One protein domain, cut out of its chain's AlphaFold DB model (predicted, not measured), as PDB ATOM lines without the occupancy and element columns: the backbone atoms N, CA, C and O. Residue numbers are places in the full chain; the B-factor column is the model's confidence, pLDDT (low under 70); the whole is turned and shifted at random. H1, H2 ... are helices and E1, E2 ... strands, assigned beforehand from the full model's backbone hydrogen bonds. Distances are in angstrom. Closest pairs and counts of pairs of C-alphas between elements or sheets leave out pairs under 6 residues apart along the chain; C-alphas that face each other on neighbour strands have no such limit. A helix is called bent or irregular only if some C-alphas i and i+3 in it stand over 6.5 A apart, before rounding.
ATOM      1  N   ILE A   4     115.582 100.672 132.048       86.81
ATOM      2  CA  ILE A   4     114.350 100.600 131.254       86.81
ATOM      3  C   ILE A   4     113.186 100.014 132.069       86.81
ATOM      4  O   ILE A   4     112.069 100.509 131.975       86.81
ATOM      5  N   GLN A   5     113.419  98.968 132.869       84.00
ATOM      6  CA  GLN A   5     112.373  98.371 133.705       84.00
ATOM      7  C   GLN A   5     111.903  99.336 134.796       84.00
ATOM      8  O   GLN A   5     110.699  99.438 135.004       84.00
ATOM      9  N   THR A   6     112.826 100.065 135.428       88.62
ATOM     10  CA  THR A   6     112.516 101.094 136.435       88.62
ATOM     11  C   THR A   6     111.650 102.202 135.839       88.62
ATOM     12  O   THR A   6     110.575 102.485 136.352       88.62
ATOM     13  N   ILE A   7     112.037 102.748 134.683       90.06
ATOM     14  CA  ILE A   7     111.257 103.804 134.019       90.06
ATOM     15  C   ILE A   7     109.860 103.302 133.623       90.06
ATOM     16  O   ILE A   7     108.868 103.999 133.807       90.06
ATOM     17  N   LEU A   8     109.750 102.087 133.080       85.25
ATOM     18  CA  LEU A   8     108.458 101.557 132.638       85.25
ATOM     19  C   LEU A   8     107.522 101.236 133.812       85.25
ATOM     20  O   LEU A   8     106.344 101.579 133.758       85.25
ATOM     21  N   LEU A   9     108.020 100.564 134.849       84.12
ATOM     22  CA  LEU A   9     107.183 100.069 135.944       84.12
ATOM     23  C   LEU A   9     106.942 101.120 137.028       84.12
ATOM     24  O   LEU A   9     105.825 101.199 137.531       84.12
ATOM     25  N   GLU A  10     107.963 101.896 137.393       84.94
ATOM     26  CA  GLU A  10     107.923 102.797 138.552       84.94
ATOM     27  C   GLU A  10     107.589 104.234 138.140       84.94
ATOM     28  O   GLU A  10     106.690 104.834 138.721       84.94
ATOM     29  N   GLU A  11     108.237 104.763 137.096       87.94
ATOM     30  CA  GLU A  11     108.024 106.157 136.663       87.94
ATOM     31  C   GLU A  11     106.762 106.317 135.800       87.94
ATOM     32  O   GLU A  11     105.960 107.226 136.000       87.94
ATOM     33  N   LEU A  12     106.572 105.431 134.815       86.81
ATOM     34  CA  LEU A  12     105.453 105.496 133.867       86.81
ATOM     35  C   LEU A  12     104.238 104.657 134.292       86.81
ATOM     36  O   LEU A  12     103.163 104.813 133.707       86.81
ATOM     37  N   GLY A  13     104.398 103.747 135.259       84.88
ATOM     38  CA  GLY A  13     103.317 102.889 135.757       84.88
ATOM     39  C   GLY A  13     102.697 101.969 134.696       84.88
ATOM     40  O   GLY A  13     101.518 101.615 134.789       84.88
ATOM     41  N   VAL A  14     103.442 101.597 133.649       84.88
ATOM     42  CA  VAL A  14     102.919 100.753 132.565       84.88
ATOM     43  C   VAL A  14     103.090  99.270 132.866       84.88
ATOM     44  O   VAL A  14     104.118  98.808 133.362       84.88
ATOM     45  N   LYS A  15     102.079  98.482 132.494       83.19
ATOM     46  CA  LYS A  15     102.076  97.024 132.651       83.19
ATOM     47  C   LYS A  15     102.083  96.365 131.278       83.19
ATOM     48  O   LYS A  15     101.351  96.770 130.373       83.19
ATOM     49  N   LYS A  16     102.905  95.326 131.115       82.06
ATOM     50  CA  LYS A  16     102.898  94.500 129.906       82.06
ATOM     51  C   LYS A  16     101.776  93.477 130.022       82.06
ATOM     52  O   LYS A  16     101.848  92.575 130.853       82.06
ATOM     53  N   LEU A  17     100.741  93.628 129.204       77.00
ATOM     54  CA  LEU A  17      99.556  92.779 129.235       77.00
ATOM     55  C   LEU A  17      99.425  91.984 127.945       77.00
ATOM     56  O   LEU A  17      99.803  92.429 126.864       77.00
ATOM     57  N   VAL A  18      98.853  90.794 128.077       75.12
ATOM     58  CA  VAL A  18      98.450  89.960 126.952       75.12
ATOM     59  C   VAL A  18      96.949  89.776 127.039       75.12
ATOM     60  O   VAL A  18      96.421  89.460 128.109       75.12
ATOM     61  N   SER A  19      96.260  89.947 125.918       68.19
ATOM     62  CA  SER A  19      94.831  89.692 125.870       68.19
ATOM     63  C   SER A  19      94.530  88.206 126.086       68.19
ATOM     64  O   SER A  19      95.229  87.304 125.613       68.19
ATOM     65  N   ARG A  20      93.471  87.929 126.848       71.06
ATOM     66  CA  ARG A  20      92.914  86.582 126.964       71.06
ATOM     67  C   ARG A  20      91.712  86.510 126.036       71.06
ATOM     68  O   ARG A  20      90.746  87.239 126.234       71.06
ATOM     69  N   TRP A  21      91.784  85.643 125.034       70.44
ATOM     70  CA  TRP A  21      90.621  85.337 124.216       70.44
ATOM     71  C   TRP A  21      89.589  84.582 125.060       70.44
ATOM     72  O   TRP A  21      89.944  83.658 125.796       70.44
ATOM     73  N   VAL A  22      88.331  85.014 124.987       75.75
ATOM     74  CA  VAL A  22      87.196  84.367 125.651       75.75
ATOM     75  C   VAL A  22      86.197  83.988 124.555       75.75
ATOM     76  O   VAL A  22      85.691  84.897 123.901       75.75
ATOM     77  N   PRO A  23      85.912  82.687 124.348       72.94
ATOM     78  CA  PRO A  23      85.151  82.217 123.192       72.94
ATOM     79  C   PRO A  23      83.753  82.805 123.063       72.94
ATOM     80  O   PRO A  23      83.286  83.086 121.964       72.94
ATOM     81  N   HIS A  24      83.066  82.971 124.193       80.88
ATOM     82  CA  HIS A  24      81.679  83.396 124.197       80.88
ATOM     83  C   HIS A  24      81.371  84.276 125.399       80.88
ATOM     84  O   HIS A  24      81.804  84.004 126.524       80.88
ATOM     85  N   ARG A  25      80.573  85.321 125.167       86.25
ATOM     86  CA  ARG A  25      80.042  86.157 126.238       86.25
ATOM     87  C   ARG A  25      78.817  85.468 126.832       86.25
ATOM     88  O   ARG A  25      77.726  85.572 126.290       86.25
ATOM     89  N   LEU A  26      79.029  84.760 127.938       88.44
ATOM     90  CA  LEU A  26      77.974  84.010 128.617       88.44
ATOM     91  C   LEU A  26      76.904  84.933 129.217       88.44
ATOM     92  O   LEU A  26      77.248  85.963 129.807       88.44
ATOM     93  N   THR A  27      75.637  84.520 129.134       94.06
ATOM     94  CA  THR A  27      74.534  85.135 129.894       94.06
ATOM     95  C   THR A  27      74.620  84.764 131.379       94.06
ATOM     96  O   THR A  27      75.327  83.822 131.755       94.06
ATOM     97  N   GLU A  28      73.917  85.490 132.252       94.75
ATOM     98  CA  GLU A  28      73.913  85.187 133.694       94.75
ATOM     99  C   GLU A  28      73.303  83.807 133.992       94.75
ATOM    100  O   GLU A  28      73.790  83.060 134.846       94.75
ATOM    101  N   GLU A  29      72.310  83.392 133.210       96.00
ATOM    102  CA  GLU A  29      71.691  82.067 133.287       96.00
ATOM    103  C   GLU A  29      72.703  80.976 132.916       96.00
ATOM    104  O   GLU A  29      72.863  79.999 133.645       96.00
ATOM    105  N   GLN A  30      73.471  81.160 131.836       95.81
ATOM    106  CA  GLN A  30      74.523  80.214 131.446       95.81
ATOM    107  C   GLN A  30      75.631  80.119 132.504       95.81
ATOM    108  O   GLN A  30      76.139  79.028 132.779       95.81
ATOM    109  N   LYS A  31      76.011  81.245 133.124       95.56
ATOM    110  CA  LYS A  31      76.999  81.263 134.214       95.56
ATOM    111  C   LYS A  31      76.494  80.489 135.429       95.56
ATOM    112  O   LYS A  31      77.206  79.619 135.929       95.56
ATOM    113  N   SER A  32      75.273  80.775 135.879       97.31
ATOM    114  CA  SER A  32      74.673  80.091 137.029       97.31
ATOM    115  C   SER A  32      74.504  78.590 136.778       97.31
ATOM    116  O   SER A  32      74.888  77.787 137.630       97.31
ATOM    117  N   ALA A  33      74.058  78.195 135.582       97.44
ATOM    118  CA  ALA A  33      73.961  76.795 135.182       97.44
ATOM    119  C   ALA A  33      75.323  76.087 135.252       97.44
ATOM    120  O   ALA A  33      75.425  75.016 135.851       97.44
ATOM    121  N   ARG A  34      76.391  76.700 134.718       97.00
ATOM    122  CA  ARG A  34      77.755  76.146 134.799       97.00
ATOM    123  C   ARG A  34      78.224  75.979 136.244       97.00
ATOM    124  O   ARG A  34      78.769  74.932 136.581       97.00
ATOM    125  N   VAL A  35      77.999  76.975 137.103       97.56
ATOM    126  CA  VAL A  35      78.367  76.895 138.528       97.56
ATOM    127  C   VAL A  35      77.615  75.762 139.226       97.56
ATOM    128  O   VAL A  35      78.221  75.006 139.986       97.56
ATOM    129  N   ASN A  36      76.321  75.610 138.950       97.88
ATOM    130  CA  ASN A  36      75.508  74.544 139.530       97.88
ATOM    131  C   ASN A  36      75.995  73.159 139.084       97.88
ATOM    132  O   ASN A  36      76.211  72.301 139.937       97.88
ATOM    133  N   TRP A  37      76.283  72.973 137.792       96.94
ATOM    134  CA  TRP A  37      76.882  71.738 137.274       96.94
ATOM    135  C   TRP A  37      78.212  71.400 137.956       96.94
ATOM    136  O   TRP A  37      78.407  70.264 138.387       96.94
ATOM    137  N   CYS A  38      79.104  72.382 138.120       95.94
ATOM    138  CA  CYS A  38      80.380  72.175 138.806       95.94
ATOM    139  C   CYS A  38      80.192  71.762 140.272       95.94
ATOM    140  O   CYS A  38      80.886  70.867 140.745       95.94
ATOM    141  N   ARG A  39      79.248  72.381 140.994       96.50
ATOM    142  CA  ARG A  39      78.942  72.009 142.387       96.50
ATOM    143  C   ARG A  39      78.446  70.568 142.484       96.50
ATOM    144  O   ARG A  39      78.947  69.815 143.316       96.50
ATOM    145  N   SER A  40      77.523  70.169 141.611       95.75
ATOM    146  CA  SER A  40      77.014  68.794 141.561       95.75
ATOM    147  C   SER A  40      78.109  67.786 141.206       95.75
ATOM    148  O   SER A  40      78.196  66.731 141.832       95.75
ATOM    149  N   ALA A  41      78.984  68.115 140.253       94.31
ATOM    150  CA  ALA A  41      80.122  67.271 139.898       94.31
ATOM    151  C   ALA A  41      81.104  67.114 141.073       94.31
ATOM    152  O   ALA A  41      81.500  65.997 141.395       94.31
ATOM    153  N   LEU A  42      81.444  68.206 141.765       94.56
ATOM    154  CA  LEU A  42      82.316  68.158 142.941       94.56
ATOM    155  C   LEU A  42      81.730  67.291 144.057       94.56
ATOM    156  O   LEU A  42      82.457  66.497 144.650       94.56
ATOM    157  N   GLN A  43      80.425  67.402 144.319       94.25
ATOM    158  CA  GLN A  43      79.752  66.554 145.301       94.25
ATOM    159  C   GLN A  43      79.817  65.074 144.900       94.25
ATOM    160  O   GLN A  43      80.136  64.228 145.732       94.25
ATOM    161  N   ARG A  44      79.578  64.766 143.618       92.19
ATOM    162  CA  ARG A  44      79.641  63.399 143.080       92.19
ATOM    163  C   ARG A  44      81.018  62.756 143.260       92.19
ATOM    164  O   ARG A  44      81.086  61.569 143.546       92.19
ATOM    165  N   PHE A  45      82.098  63.523 143.123       93.75
ATOM    166  CA  PHE A  45      83.472  63.021 143.261       93.75
ATOM    167  C   PHE A  45      84.080  63.257 144.650       93.75
ATOM    168  O   PHE A  45      85.304  63.256 144.798       93.75
ATOM    169  N   ASN A  46      83.246  63.473 145.674       91.50
ATOM    170  CA  ASN A  46      83.669  63.721 147.056       91.50
ATOM    171  C   ASN A  46      84.757  64.811 147.165       91.50
ATOM    172  O   ASN A  46      85.824  64.609 147.749       91.50
ATOM    173  N   GLY A  47      84.536  65.944 146.492       87.38
ATOM    174  CA  GLY A  47      85.480  67.062 146.449       87.38
ATOM    175  C   GLY A  47      86.789  66.771 145.705       87.38
ATOM    176  O   GLY A  47      87.752  67.509 145.881       87.38
ATOM    177  N   GLY A  48      86.836  65.709 144.895       84.50
ATOM    178  CA  GLY A  48      88.030  65.266 144.167       84.50
ATOM    179  C   GLY A  48      88.824  64.159 144.864       84.50
ATOM    180  O   GLY A  48      89.861  63.756 144.352       84.50
ATOM    181  N   SER A  49      88.350  63.654 146.010       88.44
ATOM    182  CA  SER A  49      88.983  62.526 146.711       88.44
ATOM    183  C   SER A  49      88.524  61.151 146.210       88.44
ATOM    184  O   SER A  49      89.148  60.146 146.545       88.44
ATOM    185  N   SER A  50      87.444  61.083 145.421       92.06
ATOM    186  CA  SER A  50      86.988  59.817 144.841       92.06
ATOM    187  C   SER A  50      87.868  59.384 143.666       92.06
ATOM    188  O   SER A  50      88.124  60.161 142.744       92.06
ATOM    189  N   ASN A  51      88.236  58.101 143.645       91.88
ATOM    190  CA  ASN A  51      88.907  57.465 142.510       91.88
ATOM    191  C   ASN A  51      87.986  57.291 141.285       91.88
ATOM    192  O   ASN A  51      88.467  56.949 140.209       91.88
ATOM    193  N   ASP A  52      86.684  57.570 141.400       89.00
ATOM    194  CA  ASP A  52      85.736  57.471 140.280       89.00
ATOM    195  C   ASP A  52      86.072  58.419 139.120       89.00
ATOM    196  O   ASP A  52      85.616  58.207 137.995       89.00
ATOM    197  N   VAL A  53      86.885  59.451 139.369       90.06
ATOM    198  CA  VAL A  53      87.383  60.364 138.329       90.06
ATOM    199  C   VAL A  53      88.188  59.610 137.262       90.06
ATOM    200  O   VAL A  53      88.112  59.964 136.088       90.06
ATOM    201  N   TYR A  54      88.897  58.532 137.626       92.19
ATOM    202  CA  TYR A  54      89.682  57.729 136.677       92.19
ATOM    203  C   TYR A  54      88.824  56.932 135.689       92.19
ATOM    204  O   TYR A  54      89.331  56.477 134.667       92.19
ATOM    205  N   ASN A  55      87.526  56.792 135.962       94.12
ATOM    206  CA  ASN A  55      86.589  56.107 135.075       94.12
ATOM    207  C   ASN A  55      85.984  57.044 134.014       94.12
ATOM    208  O   ASN A  55      85.167  56.608 133.203       94.12
ATOM    209  N   ILE A  56      86.339  58.335 134.016       93.25
ATOM    210  CA  ILE A  56      85.831  59.301 133.041       93.25
ATOM    211  C   ILE A  56      86.611  59.152 131.732       93.25
ATOM    212  O   ILE A  56      87.802  59.443 131.667       93.25
ATOM    213  N   VAL A  57      85.907  58.768 130.668       95.12
ATOM    214  CA  VAL A  57      86.414  58.816 129.292       95.12
ATOM    215  C   VAL A  57      85.822  60.046 128.610       95.12
ATOM    216  O   VAL A  57      84.606  60.236 128.626       95.12
ATOM    217  N   SER A  58      86.672  60.888 128.024       95.69
ATOM    218  CA  SER A  58      86.270  62.086 127.277       95.69
ATOM    219  C   SER A  58      86.950  62.093 125.912       95.69
ATOM    220  O   SER A  58      88.070  61.604 125.777       95.69
ATOM    221  N   GLY A  59      86.290  62.672 124.914       96.12
ATOM    222  CA  GLY A  59      86.837  62.893 123.577       96.12
ATOM    223  C   GLY A  59      86.309  64.204 123.005       96.12
ATOM    224  O   GLY A  59      85.186  64.593 123.318       96.12
ATOM    225  N   ASP A  60      87.140  64.884 122.221       95.94
ATOM    226  CA  ASP A  60      86.797  66.094 121.469       95.94
ATOM    227  C   ASP A  60      87.679  66.159 120.215       95.94
ATOM    228  O   ASP A  60      88.738  65.524 120.157       95.94
ATOM    229  N   GLU A  61      87.247  66.912 119.213       93.38
ATOM    230  CA  GLU A  61      87.977  67.082 117.961       93.38
ATOM    231  C   GLU A  61      88.810  68.366 118.002       93.38
ATOM    232  O   GLU A  61      88.453  69.372 118.612       93.38
ATOM    233  N   SER A  62      89.982  68.347 117.374       84.62
ATOM    234  CA  SER A  62      90.852  69.519 117.302       84.62
ATOM    235  C   SER A  62      91.516  69.609 115.940       84.62
ATOM    236  O   SER A  62      92.007  68.618 115.402       84.62
ATOM    237  N   TRP A  63      91.558  70.823 115.396       85.00
ATOM    238  CA  TRP A  63      92.259  71.112 114.151       85.00
ATOM    239  C   TRP A  63      93.766  71.203 114.401       85.00
ATOM    240  O   TRP A  63      94.214  71.937 115.283       85.00
ATOM    241  N   ILE A  64      94.554  70.480 113.601       82.88
ATOM    242  CA  ILE A  64      96.021  70.532 113.628       82.88
ATOM    243  C   ILE A  64      96.493  71.403 112.463       82.88
ATOM    244  O   ILE A  64      96.220  71.106 111.300       82.88
ATOM    245  N   TYR A  65      97.202  72.487 112.779       79.00
ATOM    246  CA  TYR A  65      97.777  73.379 111.775       79.00
ATOM    247  C   TYR A  65      99.069  72.789 111.195       79.00
ATOM    248  O   TYR A  65      99.889  72.233 111.919       79.00
ATOM    249  N   SER A  66      99.268  72.961 109.884       83.75
ATOM    250  CA  SER A  66     100.506  72.573 109.177       83.75
ATOM    251  C   SER A  66     101.668  73.560 109.410       83.75
ATOM    252  O   SER A  66     102.816  73.285 109.075       83.75
ATOM    253  N   TYR A  67     101.382  74.726 109.995       79.94
ATOM    254  CA  TYR A  67     102.347  75.790 110.281       79.94
ATOM    255  C   TYR A  67     102.287  76.196 111.757       79.94
ATOM    256  O   TYR A  67     101.305  75.914 112.443       79.94
ATOM    257  N   GLU A  68     103.328  76.876 112.247       75.44
ATOM    258  CA  GLU A  68     103.362  77.395 113.617       75.44
ATOM    259  C   GLU A  68     102.651  78.764 113.684       75.44
ATOM    260  O   GLU A  68     103.153  79.734 113.107       75.44
ATOM    261  N   PRO A  69     101.480  78.879 114.341       70.38
ATOM    262  CA  PRO A  69     100.794  80.160 114.489       70.38
ATOM    263  C   PRO A  69     101.524  81.081 115.480       70.38
ATOM    264  O   PRO A  69     102.295  80.626 116.331       70.38
ATOM    265  N   GLU A  70     101.241  82.387 115.408       67.50
ATOM    266  CA  GLU A  70     101.826  83.370 116.324       67.50
ATOM    267  C   GLU A  70     101.559  82.999 117.789       67.50
ATOM    268  O   GLU A  70     100.431  82.734 118.221       67.50
ATOM    269  N   ARG A  71     102.626  82.988 118.592       68.44
ATOM    270  CA  ARG A  71     102.531  82.606 119.999       68.44
ATOM    271  C   ARG A  71     101.938  83.757 120.799       68.44
ATOM    272  O   ARG A  71     102.296  84.915 120.625       68.44
ATOM    273  N   LYS A  72     101.135  83.431 121.809       67.25
ATOM    274  CA  LYS A  72     100.481  84.396 122.711       67.25
ATOM    275  C   LYS A  72     101.415  85.460 123.329       67.25
ATOM    276  O   LYS A  72     100.971  86.553 123.646       67.25
ATOM    277  N   HIS A  73     102.705  85.177 123.514       67.38
ATOM    278  CA  HIS A  73     103.652  86.174 124.032       67.38
ATOM    279  C   HIS A  73     103.986  87.285 123.018       67.38
ATOM    280  O   HIS A  73     104.421  88.364 123.419       67.38
ATOM    281  N   GLN A  74     103.783  87.029 121.723       68.69
ATOM    282  CA  GLN A  74     104.031  87.969 120.628       68.69
ATOM    283  C   GLN A  74     102.947  89.053 120.553       68.69
ATOM    284  O   GLN A  74     103.205  90.132 120.030       68.69
ATOM    285  N   SER A  75     101.773  88.825 121.157       69.38
ATOM    286  CA  SER A  75     100.669  89.793 121.228       69.38
ATOM    287  C   SER A  75     100.676  90.668 122.488       69.38
ATOM    288  O   SER A  75      99.688  91.337 122.797       69.38
ATOM    289  N   ALA A  76     101.781  90.670 123.241       77.00
ATOM    290  CA  ALA A  76     101.917  91.452 124.461       77.00
ATOM    291  C   ALA A  76     102.080  92.954 124.167       77.00
ATOM    292  O   ALA A  76     103.009  93.357 123.468       77.00
ATOM    293  N   VAL A  77     101.231  93.789 124.770       79.12
ATOM    294  CA  VAL A  77     101.224  95.250 124.600       79.12
ATOM    295  C   VAL A  77     101.438  95.935 125.951       79.12
ATOM    296  O   VAL A  77     100.960  95.464 126.983       79.12
ATOM    297  N   TRP A  78     102.173  97.047 125.958       81.25
ATOM    298  CA  TRP A  78     102.323  97.905 127.134       81.25
ATOM    299  C   TRP A  78     101.104  98.818 127.274       81.25
ATOM    300  O   TRP A  78     100.747  99.520 126.328       81.25
ATOM    301  N   VAL A  79     100.451  98.787 128.435       79.62
ATOM    302  CA  VAL A  79      99.212  99.532 128.702       79.62
ATOM    303  C   VAL A  79      99.371 100.345 129.984       79.62
ATOM    304  O   VAL A  79      99.942  99.863 130.964       79.62
ATOM    305  N   PHE A  80      98.850 101.573 129.973       80.88
ATOM    306  CA  PHE A  80      98.737 102.416 131.163       80.88
ATOM    307  C   PHE A  80      97.573 101.954 132.047       80.88
ATOM    308  O   PHE A  80      96.534 101.512 131.552       80.88
ATOM    309  N   GLU A  81      97.718 102.095 133.361       67.75
ATOM    310  CA  GLU A  81      96.736 101.625 134.346       67.75
ATOM    311  C   GLU A  81      95.334 102.243 134.178       67.75
ATOM    312  O   GLU A  81      94.333 101.588 134.454       67.75
ATOM    313  N   ALA A  82      95.230 103.446 133.608       62.25
ATOM    314  CA  ALA A  82      93.952 104.116 133.354       62.25
ATOM    315  C   ALA A  82      93.117 103.514 132.196       62.25
ATOM    316  O   ALA A  82      91.941 103.840 132.065       62.25
ATOM    317  N   VAL A  83      93.684 102.642 131.346       58.25
ATOM    318  CA  VAL A  83      93.054 102.173 130.084       58.25
ATOM    319  C   VAL A  83      92.733 100.670 130.129       58.25
ATOM    320  O   VAL A  83      92.872  99.944 129.146       58.25
ATOM    321  N   GLN A  84      92.327 100.159 131.293       54.03
ATOM    322  CA  GLN A  84      92.100  98.720 131.490       54.03
ATOM    323  C   GLN A  84      90.839  98.173 130.790       54.03
ATOM    324  O   GLN A  84      90.759  96.965 130.590       54.03
ATOM    325  N   ASN A  85      89.862  99.012 130.408       48.59
ATOM    326  CA  ASN A  85      88.487  98.524 130.216       48.59
ATOM    327  C   ASN A  85      87.889  98.561 128.793       48.59
ATOM    328  O   ASN A  85      86.756  98.125 128.628       48.59
ATOM    329  N   GLU A  86      88.578  99.045 127.752       44.59
ATOM    330  CA  GLU A  86      87.858  99.364 126.492       44.59
ATOM    331  C   GLU A  86      88.363  98.701 125.214       44.59
ATOM    332  O   GLU A  86      87.674  98.719 124.193       44.59
ATOM    333  N   ARG A  87      89.544  98.082 125.216       46.91
ATOM    334  CA  ARG A  87      90.065  97.489 123.981       46.91
ATOM    335  C   ARG A  87      89.717  96.015 123.932       46.91
ATOM    336  O   ARG A  87      90.387  95.189 124.549       46.91
TER     337      ARG A  87
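This is residues 4 to 87 of the 120 residues of a protein of Plutella xylostella (UniProt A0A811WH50). The model is a wide, open loop of chain with a small cluster at each end and a hollow between them: at one end the short antiparallel strand pair E1 and E2 with helix H1 next to E1, at the other the long helix H2 and the short helix H3. Two stretches with no named element, residues 18 to 27 and residues 56 to 71, join the two ends, and the short helix H4 comes just before E2 on the way back to the sheet. The printed part has 84 residues with four named helices and two named strands, in the order H1, E1, H2, H3, H4, E2; the class is mostly helix, with 34 residues in helices and 8 in strands. The whole is extended, with a radius of gyration of the C-alphas of 20.6 A, and the C-alphas span 53 by 36 by 28 A along their three main axes.

The sheet consists of E1, residues 14 to 17, and E2, residues 77 to 80, which are 9.3 A and 10.0 A long from first to last C-alpha. E1 begins at C-alpha 14, at (102.919, 100.753, 132.565), and E2 ends at C-alpha 80, at (98.737, 102.416, 131.163). H1, residues 4 to 11, is 10.0 A long; it is neither bent nor irregular, but only just: C-alphas 8 and 11 are 6.1 A apart. H4, residues 72 to 75, is 5.6 A long. H2, residues 28 to 44, is the longest helix, 24.4 A from C-alpha 28 at (73.913, 85.187, 133.694) to C-alpha 44 at (79.641, 63.399, 143.080). H3, residues 51 to 55, is 7.9 A long.

E1 and E2 are antiparallel neighbours, with 141 degrees between their N-to-C directions. C-alphas 16 and 78 face each other at 4.4 A, and C-alphas 14 and 80 do so at 4.7 A. N 15 and O 79 are within hydrogen-bond range at 3.0 A, and N 77 and O 17 at 2.9 A. H1 and E1 have 3 pairs of C-alphas within 8 A, the closest being those of Leu 8 and Val 14, 5.6 A apart. H1 is apart from E2. A tight link of one residue joins H4 to E2, while H4 is apart from E1. At the far end, H2 and H3 are apart, although a short link of six residues joins them. H2 is apart from E2, and H3 is apart from both E1 and E2. In H1 and H2 every O i to N i+4 pair is within hydrogen-bond range. In H3 0 of 1 such pairs is within range, but 2 of 2 O i to N i+3 pairs are; H4 is too short for an O i to N i+4 pair.

The two C-alphas farthest apart are those of Glu 11 and Asn 55, at 54.5 A, and the first and last printed C-alphas, those of Ile 4 and Arg 87, are 25.5 A apart. The printed part has no cut. The link from H3 to H4, residues 56 to 71, is long, and its C-alphas lie 15 to 25 A from the mean of all C-alphas. Two stretches stand free: residues 21 to 38, of which 28 to 38 belong to H2, and residues 54 to 71. The mean pLDDT of the printed part is 83.3; residue 19, residues 70 to 75 and residues 81 to 87 are under 70.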